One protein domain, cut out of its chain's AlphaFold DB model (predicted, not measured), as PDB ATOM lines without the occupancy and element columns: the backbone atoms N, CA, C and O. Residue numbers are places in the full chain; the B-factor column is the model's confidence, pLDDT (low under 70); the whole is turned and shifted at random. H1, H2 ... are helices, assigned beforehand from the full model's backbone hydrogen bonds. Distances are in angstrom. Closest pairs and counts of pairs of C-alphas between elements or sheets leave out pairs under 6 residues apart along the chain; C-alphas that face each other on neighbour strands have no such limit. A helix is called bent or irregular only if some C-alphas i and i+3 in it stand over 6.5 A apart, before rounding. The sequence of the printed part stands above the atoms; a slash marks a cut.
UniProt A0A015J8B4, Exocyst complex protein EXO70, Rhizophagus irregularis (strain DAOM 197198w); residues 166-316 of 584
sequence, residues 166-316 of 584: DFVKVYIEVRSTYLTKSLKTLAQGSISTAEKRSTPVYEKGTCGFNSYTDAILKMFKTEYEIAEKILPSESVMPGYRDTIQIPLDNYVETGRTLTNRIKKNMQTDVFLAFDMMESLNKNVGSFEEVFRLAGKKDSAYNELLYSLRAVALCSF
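This is residues 166 to 316 of the 584 residues of the protein "Exocyst complex protein EXO70" of Rhizophagus irregularis (strain DAOM 197198w) (UniProt A0A015J8B4). Picture a long bundle of helices, with bent H3 through the middle and bent H1 and H2 beside it. H4, then H5, lead back from the end of H3, and H6 folds back along H3b. The printed part has 151 residues, all helix by class, with six named helices, H1 to H6, and no named strand. It is compact, with a radius of gyration of the C-alphas of 16.4 A, and only just elongated, spanning 52 by 26 by 20 A.

Begin at the hub, H3, residues 233 to 264, assigned as one helix by its hydrogen bonds but bent: C-alphas 243 and 246 are 7.3 A apart. Its arms are H3a, residues 233 to 243, and H3b, 246 to 264. H1, residues 167 to 195, likewise one helix by its hydrogen bonds, is bent at C-alphas 182 and 185, 7.2 A apart, into H1a, 167 to 182, and H1b, 185 to 195. H1a touches H3a, closest at the C-alphas of Ile 172 and Thr 243, 4.6 A. H2, residues 208 to 230, makes a hairpin with H1b, touching it with residues 208 to 212 alone; the C-alphas of Ser 190 and Gly 208 are closest, 4.1 A. H5, residues 284 to 293, touches H2, closest at the C-alphas of Leu 217 and Ser 286, 6.8 A. H6, residues 299 to 316, touches H3b the same way at a shallow tilt of 16 degrees, closest at the C-alphas of Thr 259 and Leu 308, 5.7 A. H4, residues 266 to 282, touches H6 at a steep tilt of 46 degrees, closest at the C-alphas of Ala 273 and Ala 312, 6.4 A. Every O i to N i+4 pair is within hydrogen-bond range in H1a, H3b and H5; elsewhere it is 6 of 7 in H1b, 18 of 19 in H2, 5 of 7 in H3a, 11 of 13 in H4 and 13 of 14 in H6.

Find C-alpha 167 at (123.172, 136.034, 220.241), where H1a begins its 22.5 A; H2 covers 32.7 A, H3b 27.1 A and H4 23.3 A. H6 runs 26.8 A to C-alpha 316 at (82.795, 124.111, 188.716). H3a and H4 are irregular: C-alphas 234 and 237 are 7.1 A apart, 268 and 271 7.6 A.

The C-alphas of Asp 166 and Phe 316, the two farthest apart, are 53.2 A apart. The printed part has no cut; the link from H1 to H2, residues 196 to 207, is long. In this model residues 198 to 200 are under pLDDT 70.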
ATOM      1  N   ASP A 166     122.694 135.369 224.332       87.44
ATOM      2  CA  ASP A 166     121.437 135.246 223.583       87.44
ATOM      3  C   ASP A 166     121.606 135.702 222.123       87.44
ATOM      4  O   ASP A 166     120.673 136.161 221.459       87.44
ATOM      5  N   PHE A 167     122.830 135.593 221.596       94.31
ATOM      6  CA  PHE A 167     123.172 136.034 220.241       94.31
ATOM      7  C   PHE A 167     122.362 135.314 219.145       94.31
ATOM      8  O   PHE A 167     122.195 135.849 218.050       94.31
ATOM      9  N   VAL A 168     121.802 134.131 219.425       96.25
ATOM     10  CA  VAL A 168     120.884 133.446 218.501       96.25
ATOM     11  C   VAL A 168     119.613 134.277 218.286       96.25
ATOM     12  O   VAL A 168     119.144 134.382 217.156       96.25
ATOM     13  N   LYS A 169     119.089 134.965 219.313       96.62
ATOM     14  CA  LYS A 169     117.975 135.914 219.125       96.62
ATOM     15  C   LYS A 169     118.378 137.122 218.295       96.62
ATOM     16  O   LYS A 169     117.582 137.577 217.476       96.62
ATOM     17  N   VAL A 170     119.610 137.607 218.453       97.31
ATOM     18  CA  VAL A 170     120.164 138.671 217.599       97.31
ATOM     19  C   VAL A 170     120.189 138.220 216.137       97.31
ATOM     20  O   VAL A 170     119.769 138.971 215.257       97.31
ATOM     21  N   TYR A 171     120.637 136.986 215.881       98.50
ATOM     22  CA  TYR A 171     120.616 136.390 214.549       98.50
ATOM     23  C   TYR A 171     119.198 136.373 213.970       98.50
ATOM     24  O   TYR A 171     118.972 136.932 212.895       98.50
ATOM     25  N   ILE A 172     118.244 135.803 214.715       98.69
ATOM     26  CA  ILE A 172     116.836 135.691 214.311       98.69
ATOM     27  C   ILE A 172     116.262 137.067 213.961       98.69
ATOM     28  O   ILE A 172     115.695 137.248 212.886       98.69
ATOM     29  N   GLU A 173     116.442 138.059 214.833       98.38
ATOM     30  CA  GLU A 173     115.899 139.406 214.654       98.38
ATOM     31  C   GLU A 173     116.426 140.073 213.372       98.38
ATOM     32  O   GLU A 173     115.648 140.573 212.550       98.38
ATOM     33  N   VAL A 174     117.748 140.055 213.171       98.56
ATOM     34  CA  VAL A 174     118.396 140.702 212.023       98.56
ATOM     35  C   VAL A 174     118.026 139.992 210.721       98.56
ATOM     36  O   VAL A 174     117.634 140.646 209.746       98.56
ATOM     37  N   ARG A 175     118.115 138.659 210.691       98.50
ATOM     38  CA  ARG A 175     117.877 137.867 209.478       98.50
ATOM     39  C   ARG A 175     116.401 137.808 209.104       98.50
ATOM     40  O   ARG A 175     116.074 138.001 207.933       98.50
ATOM     41  N   SER A 176     115.497 137.679 210.075       98.69
ATOM     42  CA  SER A 176     114.051 137.721 209.822       98.69
ATOM     43  C   SER A 176     113.613 139.085 209.280       98.69
ATOM     44  O   SER A 176     112.826 139.170 208.330       98.69
ATOM     45  N   THR A 177     114.197 140.170 209.804       98.62
ATOM     46  CA  THR A 177     113.982 141.528 209.285       98.62
ATOM     47  C   THR A 177     114.473 141.667 207.843       98.62
ATOM     48  O   THR A 177     113.778 142.262 207.016       98.62
ATOM     49  N   TYR A 178     115.642 141.113 207.515       98.56
ATOM     50  CA  TYR A 178     116.176 141.103 206.151       98.56
ATOM     51  C   TYR A 178     115.265 140.361 205.166       98.56
ATOM     52  O   TYR A 178     114.926 140.917 204.116       98.56
ATOM     53  N   LEU A 179     114.826 139.149 205.517       98.69
ATOM     54  CA  LEU A 179     113.906 138.358 204.697       98.69
ATOM     55  C   LEU A 179     112.588 139.106 204.479       98.69
ATOM     56  O   LEU A 179     112.151 139.289 203.344       98.69
ATOM     57  N   THR A 180     111.999 139.620 205.562       98.62
ATOM     58  CA  THR A 180     110.726 140.349 205.524       98.62
ATOM     59  C   THR A 180     110.815 141.602 204.652       98.62
ATOM     60  O   THR A 180     109.939 141.840 203.822       98.62
ATOM     61  N   LYS A 181     111.880 142.402 204.799       98.38
ATOM     62  CA  LYS A 181     112.081 143.614 203.988       98.38
ATOM     63  C   LYS A 181     112.283 143.286 202.508       98.38
ATOM     64  O   LYS A 181     111.654 143.933 201.675       98.38
ATOM     65  N   SER A 182     113.075 142.260 202.198       98.38
ATOM     66  CA  SER A 182     113.376 141.864 200.813       98.38
ATOM     67  C   SER A 182     112.150 141.315 200.077       98.38
ATOM     68  O   SER A 182     111.981 141.539 198.880       98.38
ATOM     69  N   LEU A 183     111.259 140.620 200.790       98.50
ATOM     70  CA  LEU A 183     110.059 140.004 200.215       98.50
ATOM     71  C   LEU A 183     108.840 140.942 200.175       98.50
ATOM     72  O   LEU A 183     107.870 140.663 199.469       98.50
ATOM     73  N   LYS A 184     108.883 142.079 200.882       97.69
ATOM     74  CA  LYS A 184     107.747 143.003 201.027       97.69
ATOM     75  C   LYS A 184     107.165 143.467 199.689       97.69
ATOM     76  O   LYS A 184     105.945 143.463 199.518       97.69
ATOM     77  N   THR A 185     108.016 143.856 198.741       96.56
ATOM     78  CA  THR A 185     107.574 144.353 197.428       96.56
ATOM     79  C   THR A 185     106.891 143.258 196.609       96.56
ATOM     80  O   THR A 185     105.920 143.538 195.914       96.56
ATOM     81  N   LEU A 186     107.335 142.002 196.727       96.94
ATOM     82  CA  LEU A 186     106.707 140.862 196.051       96.94
ATOM     83  C   LEU A 186     105.345 140.511 196.654       96.94
ATOM     84  O   LEU A 186     104.398 140.260 195.908       96.94
ATOM     85  N   ALA A 187     105.218 140.559 197.982       97.56
ATOM     86  CA  ALA A 187     103.936 140.376 198.658       97.56
ATOM     87  C   ALA A 187     102.907 141.429 198.196       97.56
ATOM     88  O   ALA A 187     101.807 141.092 197.759       97.56
ATOM     89  N   GLN A 188     103.297 142.708 198.199       96.12
ATOM     90  CA  GLN A 188     102.451 143.808 197.717       96.12
ATOM     91  C   GLN A 188     102.156 143.701 196.217       96.12
ATOM     92  O   GLN A 188     101.014 143.885 195.794       96.12
ATOM     93  N   GLY A 189     103.175 143.360 195.423       94.50
ATOM     94  CA  GLY A 189     103.078 143.114 193.989       94.50
ATOM     95  C   GLY A 189     102.006 142.078 193.678       94.50
ATOM     96  O   GLY A 189     101.087 142.388 192.930       94.50
ATOM     97  N   SER A 190     102.054 140.925 194.351       95.44
ATOM     98  CA  SER A 190     101.112 139.808 194.186       95.44
ATOM     99  C   SER A 190      99.647 140.235 194.313       95.44
ATOM    100  O   SER A 190      98.814 139.855 193.490       95.44
ATOM    101  N   ILE A 191      99.334 141.062 195.316       94.88
ATOM    102  CA  ILE A 191      97.979 141.583 195.542       94.88
ATOM    103  C   ILE A 191      97.639 142.638 194.486       94.88
ATOM    104  O   ILE A 191      96.607 142.552 193.821       94.88
ATOM    105  N   SER A 192      98.530 143.609 194.276       91.94
ATOM    106  CA  SER A 192      98.277 144.733 193.372       91.94
ATOM    107  C   SER A 192      98.070 144.304 191.917       91.94
ATOM    108  O   SER A 192      97.194 144.849 191.248       91.94
ATOM    109  N   THR A 193      98.802 143.294 191.436       88.75
ATOM    110  CA  THR A 193      98.634 142.739 190.086       88.75
ATOM    111  C   THR A 193      97.316 141.992 189.944       88.75
ATOM    112  O   THR A 193      96.710 142.008 188.877       88.75
ATOM    113  N   ALA A 194      96.824 141.368 191.019       87.69
ATOM    114  CA  ALA A 194      95.510 140.741 191.010       87.69
ATOM    115  C   ALA A 194      94.375 141.781 190.998       87.69
ATOM    116  O   ALA A 194      93.331 141.507 190.407       87.69
ATOM    117  N   GLU A 195      94.578 142.951 191.616       86.12
ATOM    118  CA  GLU A 195      93.600 144.043 191.711       86.12
ATOM    119  C   GLU A 195      93.553 144.958 190.483       86.12
ATOM    120  O   GLU A 195      92.465 145.313 190.032       86.12
ATOM    121  N   LYS A 196      94.714 145.353 189.954       79.50
ATOM    122  CA  LYS A 196      94.869 146.388 188.920       79.50
ATOM    123  C   LYS A 196      95.265 145.782 187.573       79.50
ATOM    124  O   LYS A 196      96.285 146.154 186.995       79.50
ATOM    125  N   ARG A 197      94.483 144.819 187.085       70.94
ATOM    126  CA  ARG A 197      94.755 144.185 185.786       70.94
ATOM    127  C   ARG A 197      94.467 145.147 184.638       70.94
ATOM    128  O   ARG A 197      93.486 145.886 184.673       70.94
ATOM    129  N   SER A 198      95.322 145.106 183.616       62.41
ATOM    130  CA  SER A 198      95.127 145.823 182.349       62.41
ATOM    131  C   SER A 198      93.975 145.236 181.531       62.41
ATOM    132  O   SER A 198      93.332 145.957 180.771       62.41
ATOM    133  N   THR A 199      93.697 143.944 181.706       65.25
ATOM    134  CA  THR A 199      92.635 143.207 181.024       65.25
ATOM    135  C   THR A 199      91.594 142.692 182.030       65.25
ATOM    136  O   THR A 199      91.929 142.332 183.162       65.25
ATOM    137  N   PRO A 200      90.305 142.623 181.644       69.62
ATOM    138  CA  PRO A 200      89.257 142.045 182.491       69.62
ATOM    139  C   PRO A 200      89.388 140.520 182.655       69.62
ATOM    140  O   PRO A 200      88.745 139.938 183.527       69.62
ATOM    141  N   VAL A 201      90.214 139.868 181.831       73.38
ATOM    142  CA  VAL A 201      90.402 138.413 181.785       73.38
ATOM    143  C   VAL A 201      91.815 138.068 182.245       73.38
ATOM    144  O   VAL A 201      92.783 138.590 181.710       73.38
ATOM    145  N   TYR A 202      91.937 137.176 183.231       85.38
ATOM    146  CA  TYR A 202      93.236 136.714 183.730       85.38
ATOM    147  C   TYR A 202      94.050 135.933 182.676       85.38
ATOM    148  O   TYR A 202      93.514 135.040 182.016       85.38
ATOM    149  N   GLU A 203      95.351 136.204 182.579       85.31
ATOM    150  CA  GLU A 203      96.283 135.507 181.683       85.31
ATOM    151  C   GLU A 203      97.188 134.545 182.465       85.31
ATOM    152  O   GLU A 203      97.768 134.914 183.490       85.31
ATOM    153  N   LYS A 204      97.323 133.306 181.977       89.50
ATOM    154  CA  LYS A 204      98.165 132.276 182.603       89.50
ATOM    155  C   LYS A 204      99.622 132.739 182.697       89.50
ATOM    156  O   LYS A 204     100.162 133.308 181.754       89.50
ATOM    157  N   GLY A 205     100.261 132.479 183.832       86.31
ATOM    158  CA  GLY A 205     101.640 132.851 184.138       86.31
ATOM    159  C   GLY A 205     101.819 134.275 184.672       86.31
ATOM    160  O   GLY A 205     102.928 134.634 185.057       86.31
ATOM    161  N   THR A 206     100.759 135.089 184.740       86.75
ATOM    162  CA  THR A 206     100.849 136.487 185.212       86.75
ATOM    163  C   THR A 206     100.668 136.649 186.727       86.75
ATOM    164  O   THR A 206     100.687 137.766 187.250       86.75
ATOM    165  N   CYS A 207     100.513 135.546 187.463       90.44
ATOM    166  CA  CYS A 207     100.321 135.560 188.907       90.44
ATOM    167  C   CYS A 207     101.593 136.028 189.627       90.44
ATOM    168  O   CYS A 207     102.570 135.285 189.745       90.44
ATOM    169  N   GLY A 208     101.562 137.236 190.201       93.00
ATOM    170  CA  GLY A 208     102.664 137.746 191.024       93.00
ATOM    171  C   GLY A 208     102.997 136.850 192.228       93.00
ATOM    172  O   GLY A 208     104.157 136.774 192.635       93.00
ATOM    173  N   PHE A 209     102.013 136.097 192.739       96.81
ATOM    174  CA  PHE A 209     102.214 135.150 193.839       96.81
ATOM    175  C   PHE A 209     103.144 133.991 193.460       96.81
ATOM    176  O   PHE A 209     103.887 133.503 194.311       96.81
ATOM    177  N   ASN A 210     103.181 133.586 192.187       95.69
ATOM    178  CA  ASN A 210     104.090 132.537 191.721       95.69
ATOM    179  C   ASN A 210     105.548 133.010 191.820       95.69
ATOM    180  O   ASN A 210     106.393 132.323 192.385       95.69
ATOM    181  N   SER A 211     105.824 134.247 191.391       95.12
ATOM    182  CA  SER A 211     107.151 134.857 191.556       95.12
ATOM    183  C   SER A 211     107.529 135.039 193.029       95.12
ATOM    184  O   SER A 211     108.692 134.881 193.398       95.12
ATOM    185  N   TYR A 212     106.555 135.355 193.890       97.81
ATOM    186  CA  TYR A 212     106.777 135.414 195.333       97.81
ATOM    187  C   TYR A 212     107.098 134.027 195.922       97.81
ATOM    188  O   TYR A 212     108.011 133.916 196.739       97.81
ATOM    189  N   THR A 213     106.424 132.971 195.452       98.06
ATOM    190  CA  THR A 213     106.678 131.571 195.835       98.06
ATOM    191  C   THR A 213     108.119 131.163 195.518       98.06
ATOM    192  O   THR A 213     108.840 130.686 196.393       98.06
ATOM    193  N   ASP A 214     108.580 131.423 194.294       96.12
ATOM    194  CA  ASP A 214     109.953 131.099 193.893       96.12
ATOM    195  C   ASP A 214     110.987 131.899 194.708       96.12
ATOM    196  O   ASP A 214     112.040 131.378 195.092       96.12
ATOM    197  N   ALA A 215     110.680 133.165 195.017       97.75
ATOM    198  CA  ALA A 215     111.545 134.035 195.808       97.75
ATOM    199  C   ALA A 215     111.726 133.536 197.235       97.75
ATOM    200  O   ALA A 215     112.858 133.399 197.701       97.75
ATOM    201  N   ILE A 216     110.616 133.282 197.931       98.31
ATOM    202  CA  ILE A 216     110.652 132.916 199.343       98.31
ATOM    203  C   ILE A 216     111.369 131.580 199.536       98.31
ATOM    204  O   ILE A 216     112.202 131.472 200.432       98.31
ATOM    205  N   LEU A 217     111.154 130.608 198.643       98.12
ATOM    206  CA  LEU A 217     111.820 129.307 198.696       98.12
ATOM    207  C   LEU A 217     113.334 129.421 198.492       98.12
ATOM    208  O   LEU A 217     114.103 128.863 199.277       98.12
ATOM    209  N   LYS A 218     113.788 130.185 197.486       97.56
ATOM    210  CA  LYS A 218     115.227 130.415 197.272       97.56
ATOM    211  C   LYS A 218     115.870 131.150 198.452       97.56
ATOM    212  O   LYS A 218     116.975 130.798 198.867       97.56
ATOM    213  N   MET A 219     115.188 132.154 199.005       98.38
ATOM    214  CA  MET A 219     115.694 132.899 200.159       98.38
ATOM    215  C   MET A 219     115.748 132.038 201.425       98.38
ATOM    216  O   MET A 219     116.739 132.104 202.143       98.38
ATOM    217  N   PHE A 220     114.743 131.199 201.679       98.62
ATOM    218  CA  PHE A 220     114.726 130.271 202.813       98.62
ATOM    219  C   PHE A 220     115.820 129.213 202.713       98.62
ATOM    220  O   PHE A 220     116.537 128.987 203.685       98.62
ATOM    221  N   LYS A 221     116.029 128.637 201.525       97.88
ATOM    222  CA  LYS A 221     117.155 127.728 201.288       97.88
ATOM    223  C   LYS A 221     118.496 128.398 201.614       97.88
ATOM    224  O   LYS A 221     119.288 127.854 202.376       97.88
ATOM    225  N   THR A 222     118.714 129.602 201.086       98.06
ATOM    226  CA  THR A 222     119.947 130.372 201.329       98.06
ATOM    227  C   THR A 222     120.115 130.712 202.813       98.06
ATOM    228  O   THR A 222     121.222 130.680 203.341       98.06
ATOM    229  N   GLU A 223     119.021 131.028 203.509       98.50
ATOM    230  CA  GLU A 223     119.047 131.323 204.941       98.50
ATOM    231  C   GLU A 223     119.462 130.108 205.771       98.50
ATOM    232  O   GLU A 223     120.253 130.258 206.698       98.50
ATOM    233  N   TYR A 224     118.992 128.907 205.420       98.44
ATOM    234  CA  TYR A 224     119.430 127.686 206.092       98.44
ATOM    235  C   TYR A 224     120.938 127.451 205.919       98.44
ATOM    236  O   TYR A 224     121.637 127.202 206.899       98.44
ATOM    237  N   GLU A 225     121.460 127.612 204.699       97.88
ATOM    238  CA  GLU A 225     122.895 127.466 204.404       97.88
ATOM    239  C   GLU A 225     123.771 128.479 205.170       97.88
ATOM    240  O   GLU A 225     124.938 128.207 205.460       97.88
ATOM    241  N   ILE A 226     123.232 129.661 205.486       98.12
ATOM    242  CA  ILE A 226     123.900 130.665 206.327       98.12
ATOM    243  C   ILE A 226     123.815 130.264 207.803       98.12
ATOM    244  O   ILE A 226     124.833 130.300 208.498       98.12
ATOM    245  N   ALA A 227     122.632 129.862 208.271       98.19
ATOM    246  CA  ALA A 227     122.399 129.453 209.650       98.19
ATOM    247  C   ALA A 227     123.286 128.263 210.039       98.19
ATOM    248  O   ALA A 227     123.894 128.293 211.102       98.19
ATOM    249  N   GLU A 228     123.430 127.272 209.158       97.94
ATOM    250  CA  GLU A 228     124.288 126.096 209.360       97.94
ATOM    251  C   GLU A 228     125.768 126.462 209.557       97.94
ATOM    252  O   GLU A 228     126.487 125.793 210.296       97.94
ATOM    253  N   LYS A 229     126.228 127.543 208.917       97.62
ATOM    254  CA  LYS A 229     127.627 127.987 208.982       97.62
ATOM    255  C   LYS A 229     127.903 128.943 210.136       97.62
ATOM    256  O   LYS A 229     129.044 129.018 210.581       97.62
ATOM    257  N   ILE A 230     126.903 129.708 210.579       97.56
ATOM    258  CA  ILE A 230     127.063 130.706 211.644       97.56
ATOM    259  C   ILE A 230     126.685 130.135 213.006       97.56
ATOM    260  O   ILE A 230     127.403 130.389 213.963       97.56
ATOM    261  N   LEU A 231     125.559 129.427 213.116       97.19
ATOM    262  CA  LEU A 231     124.997 129.020 214.402       97.19
ATOM    263  C   LEU A 231     125.597 127.694 214.903       97.19
ATOM    264  O   LEU A 231     125.959 126.833 214.101       97.19
ATOM    265  N   PRO A 232     125.630 127.471 216.230       94.62
ATOM    266  CA  PRO A 232     125.934 126.164 216.809       94.62
ATOM    267  C   PRO A 232     124.945 125.107 216.330       94.62
ATOM    268  O   PRO A 232     123.758 125.406 216.181       94.62
ATOM    269  N   SER A 233     125.403 123.867 216.158       94.88
ATOM    270  CA  SER A 233     124.606 122.774 215.587       94.88
ATOM    271  C   SER A 233     123.262 122.563 216.297       94.88
ATOM    272  O   SER A 233     122.241 122.370 215.641       94.88
ATOM    273  N   GLU A 234     123.226 122.669 217.626       93.69
ATOM    274  CA  GLU A 234     122.012 122.561 218.444       93.69
ATOM    275  C   GLU A 234     121.035 123.737 218.264       93.69
ATOM    276  O   GLU A 234     119.842 123.609 218.541       93.69
ATOM    277  N   SER A 235     121.531 124.875 217.778       95.75
ATOM    278  CA  SER A 235     120.774 126.112 217.576       95.75
ATOM    279  C   SER A 235     120.348 126.340 216.122       95.75
ATOM    280  O   SER A 235     119.475 127.174 215.893       95.75
ATOM    281  N   VAL A 236     120.901 125.606 215.142       98.06
ATOM    282  CA  VAL A 236     120.581 125.781 213.708       98.06
ATOM    283  C   VAL A 236     119.086 125.606 213.443       98.06
ATOM    284  O   VAL A 236     118.454 126.501 212.894       98.06
ATOM    285  N   MET A 237     118.498 124.478 213.857       98.19
ATOM    286  CA  MET A 237     117.076 124.195 213.622       98.19
ATOM    287  C   MET A 237     116.146 125.230 214.285       98.19
ATOM    288  O   MET A 237     115.328 125.815 213.570       98.19
ATOM    289  N   PRO A 238     116.218 125.491 215.611       97.31
ATOM    290  CA  PRO A 238     115.348 126.487 216.233       97.31
ATOM    291  C   PRO A 238     115.619 127.907 215.714       97.31
ATOM    292  O   PRO A 238     114.666 128.641 215.467       97.31
ATOM    293  N   GLY A 239     116.881 128.270 215.464       98.00
ATOM    294  CA  GLY A 239     117.253 129.569 214.904       98.00
ATOM    295  C   GLY A 239     116.694 129.789 213.501       98.00
ATOM    296  O   GLY A 239     116.096 130.829 213.232       98.00
ATOM    297  N   TYR A 240     116.817 128.798 212.616       98.69
ATOM    298  CA  TYR A 240     116.248 128.848 211.270       98.69
ATOM    299  C   TYR A 240     114.720 128.936 211.303       98.69
ATOM    300  O   TYR A 240     114.148 129.833 210.682       98.69
ATOM    301  N   ARG A 241     114.058 128.062 212.076       98.50
ATOM    302  CA  ARG A 241     112.595 128.050 212.230       98.50
ATOM    303  C   ARG A 241     112.060 129.420 212.635       98.50
ATOM    304  O   ARG A 241     111.129 129.926 212.010       98.50
ATOM    305  N   ASP A 242     112.654 130.019 213.660       98.44
ATOM    306  CA  ASP A 242     112.169 131.278 214.213       98.44
ATOM    307  C   ASP A 242     112.534 132.466 213.292       98.44
ATOM    308  O   ASP A 242     111.788 133.440 213.209       98.44
ATOM    309  N   THR A 243     113.619 132.356 212.510       98.75
ATOM    310  CA  THR A 243     114.008 133.345 211.486       98.75
ATOM    311  C   THR A 243     112.992 133.429 210.342       98.75
ATOM    312  O   THR A 243     112.629 134.531 209.915       98.75
ATOM    313  N   ILE A 244     112.511 132.285 209.842       98.62
ATOM    314  CA  ILE A 244     111.620 132.240 208.671       98.62
ATOM    315  C   ILE A 244     110.141 132.475 209.000       98.62
ATOM    316  O   ILE A 244     109.360 132.720 208.080       98.62
ATOM    317  N   GLN A 245     109.744 132.423 210.278       98.25
ATOM    318  CA  GLN A 245     108.330 132.426 210.673       98.25
ATOM    319  C   GLN A 245     107.585 133.690 210.216       98.25
ATOM    320  O   GLN A 245     106.561 133.574 209.556       98.25
ATOM    321  N   ILE A 246     108.112 134.890 210.483       98.56
ATOM    322  CA  ILE A 246     107.448 136.148 210.086       98.56
ATOM    323  C   ILE A 246     107.321 136.273 208.550       98.56
ATOM    324  O   ILE A 246     106.227 136.571 208.062       98.56
ATOM    325  N   PRO A 247     108.382 136.042 207.745       98.62
ATOM    326  CA  PRO A 247     108.247 135.986 206.290       98.62
ATOM    327  C   PRO A 247     107.230 134.945 205.796       98.62
ATOM    328  O   PRO A 247     106.478 135.233 204.864       98.62
ATOM    329  N   LEU A 248     107.183 133.761 206.419       98.62
ATOM    330  CA  LEU A 248     106.227 132.707 206.078       98.62
ATOM    331  C   LEU A 248     104.787 133.133 206.391       98.62
ATOM    332  O   LEU A 248     103.910 132.964 205.546       98.62
ATOM    333  N   ASP A 249     104.548 133.748 207.549       98.62
ATOM    334  CA  ASP A 249     103.231 134.263 207.937       98.62
ATOM    335  C   ASP A 249     102.743 135.322 206.934       98.62
ATOM    336  O   ASP A 249     101.601 135.273 206.473       98.62
ATOM    337  N   ASN A 250     103.629 136.228 206.505       98.69
ATOM    338  CA  ASN A 250     103.320 137.226 205.475       98.69
ATOM    339  C   ASN A 250     102.998 136.584 204.114       98.69
ATOM    340  O   ASN A 250     102.126 137.066 203.384       98.69
ATOM    341  N   TYR A 251     103.702 135.512 203.745       98.75
ATOM    342  CA  TYR A 251     103.416 134.740 202.535       98.75
ATOM    343  C   TYR A 251     102.038 134.078 202.599       98.75
ATOM    344  O   TYR A 251     101.237 134.232 201.672       98.75
ATOM    345  N   VAL A 252     101.723 133.420 203.718       98.62
ATOM    346  CA  VAL A 252     100.418 132.790 203.943       98.62
ATOM    347  C   VAL A 252      99.293 133.824 203.898       98.62
ATOM    348  O   VAL A 252      98.282 133.597 203.232       98.62
ATOM    349  N   GLU A 253      99.469 134.980 204.535       98.62
ATOM    350  CA  GLU A 253      98.459 136.043 204.551       98.62
ATOM    351  C   GLU A 253      98.230 136.662 203.164       98.62
ATOM    352  O   GLU A 253      97.091 136.927 202.764       98.62
ATOM    353  N   THR A 254      99.299 136.815 202.376       98.62
ATOM    354  CA  THR A 254      99.200 137.237 200.970       98.62
ATOM    355  C   THR A 254      98.368 136.233 200.168       98.62
ATOM    356  O   THR A 254      97.438 136.621 199.457       98.62
ATOM    357  N   GLY A 255      98.645 134.934 200.330       98.25
ATOM    358  CA  GLY A 255      97.879 133.866 199.691       98.25
ATOM    359  C   GLY A 255      96.408 133.869 200.116       98.25
ATOM    360  O   GLY A 255      95.527 133.810 199.262       98.25
ATOM    361  N   ARG A 256      96.114 134.021 201.414       98.25
ATOM    362  CA  ARG A 256      94.736 134.105 201.938       98.25
ATOM    363  C   ARG A 256      93.981 135.302 201.369       98.25
ATOM    364  O   ARG A 256      92.813 135.171 201.002       98.25
ATOM    365  N   THR A 257      94.641 136.452 201.256       97.94
ATOM    366  CA  THR A 257      94.066 137.659 200.647       97.94
ATOM    367  C   THR A 257      93.657 137.402 199.195       97.94
ATOM    368  O   THR A 257      92.527 137.715 198.807       97.94
ATOM    369  N   LEU A 258      94.530 136.766 198.409       97.12
ATOM    370  CA  LEU A 258      94.236 136.385 197.026       97.12
ATOM    371  C   LEU A 258      93.105 135.353 196.944       97.12
ATOM    372  O   LEU A 258      92.157 135.557 196.191       97.12
ATOM    373  N   THR A 259      93.127 134.307 197.772       97.31
ATOM    374  CA  THR A 259      92.056 133.299 197.831       97.31
ATOM    375  C   THR A 259      90.697 133.927 198.155       97.31
ATOM    376  O   THR A 259      89.696 133.636 197.496       97.31
ATOM    377  N   ASN A 260      90.647 134.853 199.116       96.25
ATOM    378  CA  ASN A 260      89.429 135.590 199.459       96.25
ATOM    379  C   ASN A 260      88.936 136.476 198.310       96.25
ATOM    380  O   ASN A 260      87.726 136.607 198.105       96.25
ATOM    381  N   ARG A 261      89.851 137.086 197.551       93.62
ATOM    382  CA  ARG A 261      89.504 137.848 196.348       93.62
ATOM    383  C   ARG A 261      88.901 136.940 195.281       93.62
ATOM    384  O   ARG A 261      87.858 137.298 194.736       93.62
ATOM    385  N   ILE A 262      89.532 135.801 195.005       94.50
ATOM    386  CA  ILE A 262      89.065 134.843 193.998       94.50
ATOM    387  C   ILE A 262      87.658 134.375 194.358       94.50
ATOM    388  O   ILE A 262      86.757 134.465 193.534       94.50
ATOM    389  N   LYS A 263      87.428 134.018 195.627       93.88
ATOM    390  CA  LYS A 263      86.100 133.649 196.129       93.88
ATOM    391  C   LYS A 263      85.036 134.728 195.883       93.88
ATOM    392  O   LYS A 263      83.892 134.403 195.595       93.88
ATOM    393  N   LYS A 264      85.389 136.014 195.994       92.25
ATOM    394  CA  LYS A 264      84.468 137.136 195.722       92.25
ATOM    395  C   LYS A 264      84.267 137.414 194.228       92.25
ATOM    396  O   LYS A 264      83.273 138.035 193.871       92.25
ATOM    397  N   ASN A 265      85.202 136.996 193.374       89.44
ATOM    398  CA  ASN A 265      85.243 137.318 191.946       89.44
ATOM    399  C   ASN A 265      85.432 136.053 191.092       89.44
ATOM    400  O   ASN A 265      86.217 136.059 190.144       89.44
ATOM    401  N   MET A 266      84.721 134.970 191.429       89.38
ATOM    402  CA  MET A 266      84.935 133.634 190.851       89.38
ATOM    403  C   MET A 266      85.006 133.661 189.317       89.38
ATOM    404  O   MET A 266      85.906 133.077 188.718       89.38
ATOM    405  N   GLN A 267      84.127 134.437 188.683       81.81
ATOM    406  CA  GLN A 267      84.003 134.493 187.225       81.81
ATOM    407  C   GLN A 267      85.228 135.047 186.498       81.81
ATOM    408  O   GLN A 267      85.566 134.596 185.404       81.81
ATOM    409  N   THR A 268      85.915 136.021 187.092       84.38
ATOM    410  CA  THR A 268      87.096 136.637 186.473       84.38
ATOM    411  C   THR A 268      88.395 136.021 186.980       84.38
ATOM    412  O   THR A 268      89.396 136.015 186.259       84.38
ATOM    413  N   ASP A 269      88.376 135.495 188.208       90.88
ATOM    414  CA  ASP A 269      89.580 135.205 188.982       90.88
ATOM    415  C   ASP A 269      89.796 133.707 189.257       90.88
ATOM    416  O   ASP A 269      90.850 133.359 189.774       90.88
ATOM    417  N   VAL A 270      88.895 132.790 188.876       93.12
ATOM    418  CA  VAL A 270      89.116 131.337 189.079       93.12
ATOM    419  C   VAL A 270      90.440 130.840 188.477       93.12
ATOM    420  O   VAL A 270      91.155 130.055 189.091       93.12
ATOM    421  N   PHE A 271      90.839 131.359 187.317       94.19
ATOM    422  CA  PHE A 271      92.089 130.960 186.664       94.19
ATOM    423  C   PHE A 271      93.342 131.453 187.402       94.19
ATOM    424  O   PHE A 271      94.394 130.829 187.291       94.19
ATOM    425  N   LEU A 272      93.224 132.511 188.216       94.50
ATOM    426  CA  LEU A 272      94.275 132.901 189.157       94.50
ATOM    427  C   LEU A 272      94.458 131.815 190.230       94.50
ATOM    428  O   LEU A 272      95.595 131.528 190.593       94.50
ATOM    429  N   ALA A 273      93.375 131.173 190.695       95.19
ATOM    430  CA  ALA A 273      93.491 130.047 191.626       95.19
ATOM    431  C   ALA A 273      94.215 128.865 190.984       95.19
ATOM    432  O   ALA A 273      95.135 128.337 191.601       95.19
ATOM    433  N   PHE A 274      93.853 128.472 189.758       96.12
ATOM    434  CA  PHE A 274      94.533 127.366 189.075       96.12
ATOM    435  C   PHE A 274      96.027 127.637 188.884       96.12
ATOM    436  O   PHE A 274      96.842 126.756 189.135       96.12
ATOM    437  N   ASP A 275      96.402 128.866 188.537       95.25
ATOM    438  CA  ASP A 275      97.806 129.249 188.374       95.25
ATOM    439  C   ASP A 275      98.589 129.234 189.699       95.25
ATOM    440  O   ASP A 275      99.692 128.692 189.781       95.25
ATOM    441  N   MET A 276      97.986 129.756 190.776       96.44
ATOM    442  CA  MET A 276      98.554 129.644 192.124       96.44
ATOM    443  C   MET A 276      98.725 128.176 192.535       96.44
ATOM    444  O   MET A 276      99.747 127.811 193.113       96.44
ATOM    445  N   MET A 277      97.739 127.326 192.234       95.38
ATOM    446  CA  MET A 277      97.779 125.898 192.551       95.38
ATOM    447  C   MET A 277      98.866 125.161 191.773       95.38
ATOM    448  O   MET A 277      99.580 124.369 192.380       95.38
ATOM    449  N   GLU A 278      99.042 125.431 190.477       95.12
ATOM    450  CA  GLU A 278     100.135 124.854 189.683       95.12
ATOM    451  C   GLU A 278     101.502 125.210 190.281       95.12
ATOM    452  O   GLU A 278     102.337 124.325 190.481       95.12
ATOM    453  N   SER A 279     101.711 126.478 190.648       95.06
ATOM    454  CA  SER A 279     102.949 126.933 191.295       95.06
ATOM    455  C   SER A 279     103.196 126.256 192.647       95.06
ATOM    456  O   SER A 279     104.307 125.800 192.927       95.06
ATOM    457  N   LEU A 280     102.162 126.156 193.487       95.44
ATOM    458  CA  LEU A 280     102.256 125.508 194.797       95.44
ATOM    459  C   LEU A 280     102.514 124.002 194.664       95.44
ATOM    460  O   LEU A 280     103.394 123.485 195.348       95.44
ATOM    461  N   ASN A 281     101.819 123.320 193.748       93.81
ATOM    462  CA  ASN A 281     101.995 121.892 193.468       93.81
ATOM    463  C   ASN A 281     103.404 121.588 192.942       93.81
ATOM    464  O   ASN A 281     104.054 120.660 193.420       93.81
ATOM    465  N   LYS A 282     103.913 122.413 192.017       95.31
ATOM    466  CA  LYS A 282     105.285 122.313 191.499       95.31
ATOM    467  C   LYS A 282     106.335 122.421 192.612       95.31
ATOM    468  O   LYS A 282     107.387 121.793 192.523       95.31
ATOM    469  N   ASN A 283     106.053 123.205 193.650       96.50
ATOM    470  CA  ASN A 283     106.983 123.516 194.732       96.50
ATOM    471  C   ASN A 283     106.733 122.728 196.037       96.50
ATOM    472  O   ASN A 283     107.360 123.037 197.053       96.50
ATOM    473  N   VAL A 284     105.871 121.697 196.039       95.62
ATOM    474  CA  VAL A 284     105.548 120.906 197.250       95.62
ATOM    475  C   VAL A 284     106.810 120.378 197.932       95.62
ATOM    476  O   VAL A 284     106.995 120.618 199.122       95.62
ATOM    477  N   GLY A 285     107.719 119.750 197.179       97.19
ATOM    478  CA  GLY A 285     108.957 119.197 197.738       97.19
ATOM    479  C   GLY A 285     109.882 120.256 198.349       97.19
ATOM    480  O   GLY A 285     110.541 120.005 199.354       97.19
ATOM    481  N   SER A 286     109.905 121.473 197.794       97.88
ATOM    482  CA  SER A 286     110.696 122.578 198.351       97.88
ATOM    483  C   SER A 286     110.112 123.099 199.664       97.88
ATOM    484  O   SER A 286     110.868 123.381 200.592       97.88
ATOM    485  N   PHE A 287     108.785 123.185 199.781       98.12
ATOM    486  CA  PHE A 287     108.136 123.514 201.054       98.12
ATOM    487  C   PHE A 287     108.316 122.404 202.096       98.12
ATOM    488  O   PHE A 287     108.605 122.702 203.254       98.12
ATOM    489  N   GLU A 288     108.196 121.133 201.700       97.62
ATOM    490  CA  GLU A 288     108.458 119.994 202.588       97.62
ATOM    491  C   GLU A 288     109.879 120.031 203.151       97.62
ATOM    492  O   GLU A 288     110.065 119.842 204.353       97.62
ATOM    493  N   GLU A 289     110.865 120.356 202.312       98.00
ATOM    494  CA  GLU A 289     112.247 120.528 202.744       98.00
ATOM    495  C   GLU A 289     112.399 121.695 203.729       98.00
ATOM    496  O   GLU A 289     112.964 121.514 204.807       98.00
ATOM    497  N   VAL A 290     111.826 122.869 203.436       98.38
ATOM    498  CA  VAL A 290     111.826 124.019 204.363       98.38
ATOM    499  C   VAL A 290     111.268 123.630 205.737       98.38
ATOM    500  O   VAL A 290     111.879 123.936 206.762       98.38
ATOM    501  N   PHE A 291     110.133 122.928 205.774       97.94
ATOM    502  CA  PHE A 291     109.489 122.503 207.020       97.94
ATOM    503  C   PHE A 291     110.275 121.417 207.757       97.94
ATOM    504  O   PHE A 291     110.339 121.427 208.991       97.94
ATOM    505  N   ARG A 292     110.922 120.506 207.022       97.75
ATOM    506  CA  ARG A 292     111.829 119.503 207.588       97.75
ATOM    507  C   ARG A 292     113.020 120.172 208.273       97.75
ATOM    508  O   ARG A 292     113.318 119.835 209.417       97.75
ATOM    509  N   LEU A 293     113.654 121.139 207.610       97.81
ATOM    510  CA  LEU A 293     114.793 121.897 208.140       97.81
ATOM    511  C   LEU A 293     114.413 122.761 209.352       97.81
ATOM    512  O   LEU A 293     115.192 122.887 210.294       97.81
ATOM    513  N   ALA A 294     113.192 123.302 209.371       97.38
ATOM    514  CA  ALA A 294     112.638 124.025 210.517       97.38
ATOM    515  C   ALA A 294     112.174 123.105 211.670       97.38
ATOM    516  O   ALA A 294     111.826 123.588 212.750       97.38
ATOM    517  N   GLY A 295     112.131 121.783 211.461       96.44
ATOM    518  CA  GLY A 295     111.659 120.810 212.449       96.44
ATOM    519  C   GLY A 295     110.164 120.924 212.781       96.44
ATOM    520  O   GLY A 295     109.740 120.495 213.854       96.44
ATOM    521  N   LYS A 296     109.361 121.535 211.901       92.31
ATOM    522  CA  LYS A 296     107.943 121.853 212.133       92.31
ATOM    523  C   LYS A 296     107.179 121.876 210.807       92.31
ATOM    524  O   LYS A 296     107.585 122.562 209.876       92.31
ATOM    525  N   LYS A 297     106.006 121.229 210.764       91.50
ATOM    526  CA  LYS A 297     104.985 121.488 209.730       91.50
ATOM    527  C   LYS A 297     104.243 122.788 210.036       91.50
ATOM    528  O   LYS A 297     103.978 123.076 211.201       91.50
ATOM    529  N   ASP A 298     103.843 123.528 209.007       94.00
ATOM    530  CA  ASP A 298     103.086 124.765 209.194       94.00
ATOM    531  C   ASP A 298     101.585 124.580 208.911       94.00
ATOM    532  O   ASP A 298     101.176 124.231 207.802       94.00
ATOM    533  N   SER A 299     100.746 124.761 209.935       94.75
ATOM    534  CA  SER A 299      99.293 124.591 209.810       94.75
ATOM    535  C   SER A 299      98.652 125.689 208.964       94.75
ATOM    536  O   SER A 299      97.759 125.391 208.178       94.75
ATOM    537  N   ALA A 300      99.134 126.931 209.064       96.19
ATOM    538  CA  ALA A 300      98.576 128.068 208.342       96.19
ATOM    539  C   ALA A 300      98.832 127.953 206.827       96.19
ATOM    540  O   ALA A 300      97.942 128.233 206.022       96.19
ATOM    541  N   TYR A 301     100.006 127.451 206.436       96.94
ATOM    542  CA  TYR A 301     100.300 127.073 205.054       96.94
ATOM    543  C   TYR A 301      99.362 125.968 204.542       96.94
ATOM    544  O   TYR A 301      98.788 126.092 203.460       96.94
ATOM    545  N   ASN A 302      99.140 124.907 205.325       96.19
ATOM    546  CA  ASN A 302      98.228 123.826 204.929       96.19
ATOM    547  C   ASN A 302      96.770 124.302 204.810       96.19
ATOM    548  O   ASN A 302      96.061 123.910 203.883       96.19
ATOM    549  N   GLU A 303      96.324 125.184 205.706       96.56
ATOM    550  CA  GLU A 303      95.015 125.834 205.618       96.56
ATOM    551  C   GLU A 303      94.878 126.691 204.355       96.56
ATOM    552  O   GLU A 303      93.814 126.689 203.736       96.56
ATOM    553  N   LEU A 304      95.938 127.398 203.943       97.31
ATOM    554  CA  LEU A 304      95.955 128.134 202.678       97.31
ATOM    555  C   LEU A 304      95.759 127.188 201.488       97.31
ATOM    556  O   LEU A 304      94.895 127.454 200.652       97.31
ATOM    557  N   LEU A 305      96.505 126.077 201.427       96.38
ATOM    558  CA  LEU A 305      96.348 125.075 200.363       96.38
ATOM    559  C   LEU A 305      94.920 124.519 200.320       96.38
ATOM    560  O   LEU A 305      94.312 124.438 199.253       96.38
ATOM    561  N   TYR A 306      94.370 124.175 201.487       95.12
ATOM    562  CA  TYR A 306      93.001 123.682 201.609       95.12
ATOM    563  C   TYR A 306      91.979 124.724 201.139       95.12
ATOM    564  O   TYR A 306      91.087 124.408 200.356       95.12
ATOM    565  N   SER A 307      92.123 125.975 201.581       95.75
ATOM    566  CA  SER A 307      91.213 127.064 201.226       95.75
ATOM    567  C   SER A 307      91.246 127.373 199.729       95.75
ATOM    568  O   SER A 307      90.186 127.516 199.118       95.75
ATOM    569  N   LEU A 308      92.438 127.423 199.128       95.81
ATOM    570  CA  LEU A 308      92.608 127.645 197.694       95.81
ATOM    571  C   LEU A 308      91.965 126.514 196.880       95.81
ATOM    572  O   LEU A 308      91.191 126.778 195.959       95.81
ATOM    573  N   ARG A 309      92.205 125.258 197.281       95.19
ATOM    574  CA  ARG A 309      91.586 124.081 196.662       95.19
ATOM    575  C   ARG A 309      90.064 124.106 196.789       95.19
ATOM    576  O   ARG A 309      89.375 123.818 195.819       95.19
ATOM    577  N   ALA A 310      89.532 124.466 197.954       93.75
ATOM    578  CA  ALA A 310      88.091 124.547 198.175       93.75
ATOM    579  C   ALA A 310      87.428 125.580 197.248       93.75
ATOM    580  O   ALA A 310      86.394 125.289 196.657       93.75
ATOM    581  N   VAL A 311      88.043 126.756 197.066       93.62
ATOM    582  CA  VAL A 311      87.550 127.786 196.133       93.62
ATOM    583  C   VAL A 311      87.569 127.275 194.688       93.62
ATOM    584  O   VAL A 311      86.574 127.424 193.983       93.62
ATOM    585  N   ALA A 312      88.653 126.621 194.264       93.62
ATOM    586  CA  ALA A 312      88.740 126.020 192.935       93.62
ATOM    587  C   ALA A 312      87.662 124.942 192.711       93.62
ATOM    588  O   ALA A 312      87.012 124.933 191.669       93.62
ATOM    589  N   LEU A 313      87.409 124.076 193.699       93.62
ATOM    590  CA  LEU A 313      86.368 123.045 193.623       93.62
ATOM    591  C   LEU A 313      84.956 123.635 193.519       93.62
ATOM    592  O   LEU A 313      84.149 123.138 192.738       93.62
ATOM    593  N   CYS A 314      84.659 124.705 194.264       93.75
ATOM    594  CA  CYS A 314      83.364 125.389 194.193       93.75
ATOM    595  C   CYS A 314      83.112 126.060 192.834       93.75
ATOM    596  O   CYS A 314      81.959 126.216 192.443       93.75
ATOM    597  N   SER A 315      84.164 126.412 192.090       94.81
ATOM    598  CA  SER A 315      84.018 127.112 190.809       94.81
ATOM    599  C   SER A 315      83.257 126.310 189.743       94.81
ATOM    600  O   SER A 315      82.490 126.888 188.976       94.81
ATOM    601  N   PHE A 316      83.414 124.981 189.720       96.00
ATOM    602  CA  PHE A 316      82.795 124.111 188.716       96.00
ATOM    603  C   PHE A 316      81.256 124.087 188.789       96.00
ATOM    604  O   PHE A 316      80.629 124.378 187.763       96.00
TER     605      PHE A 316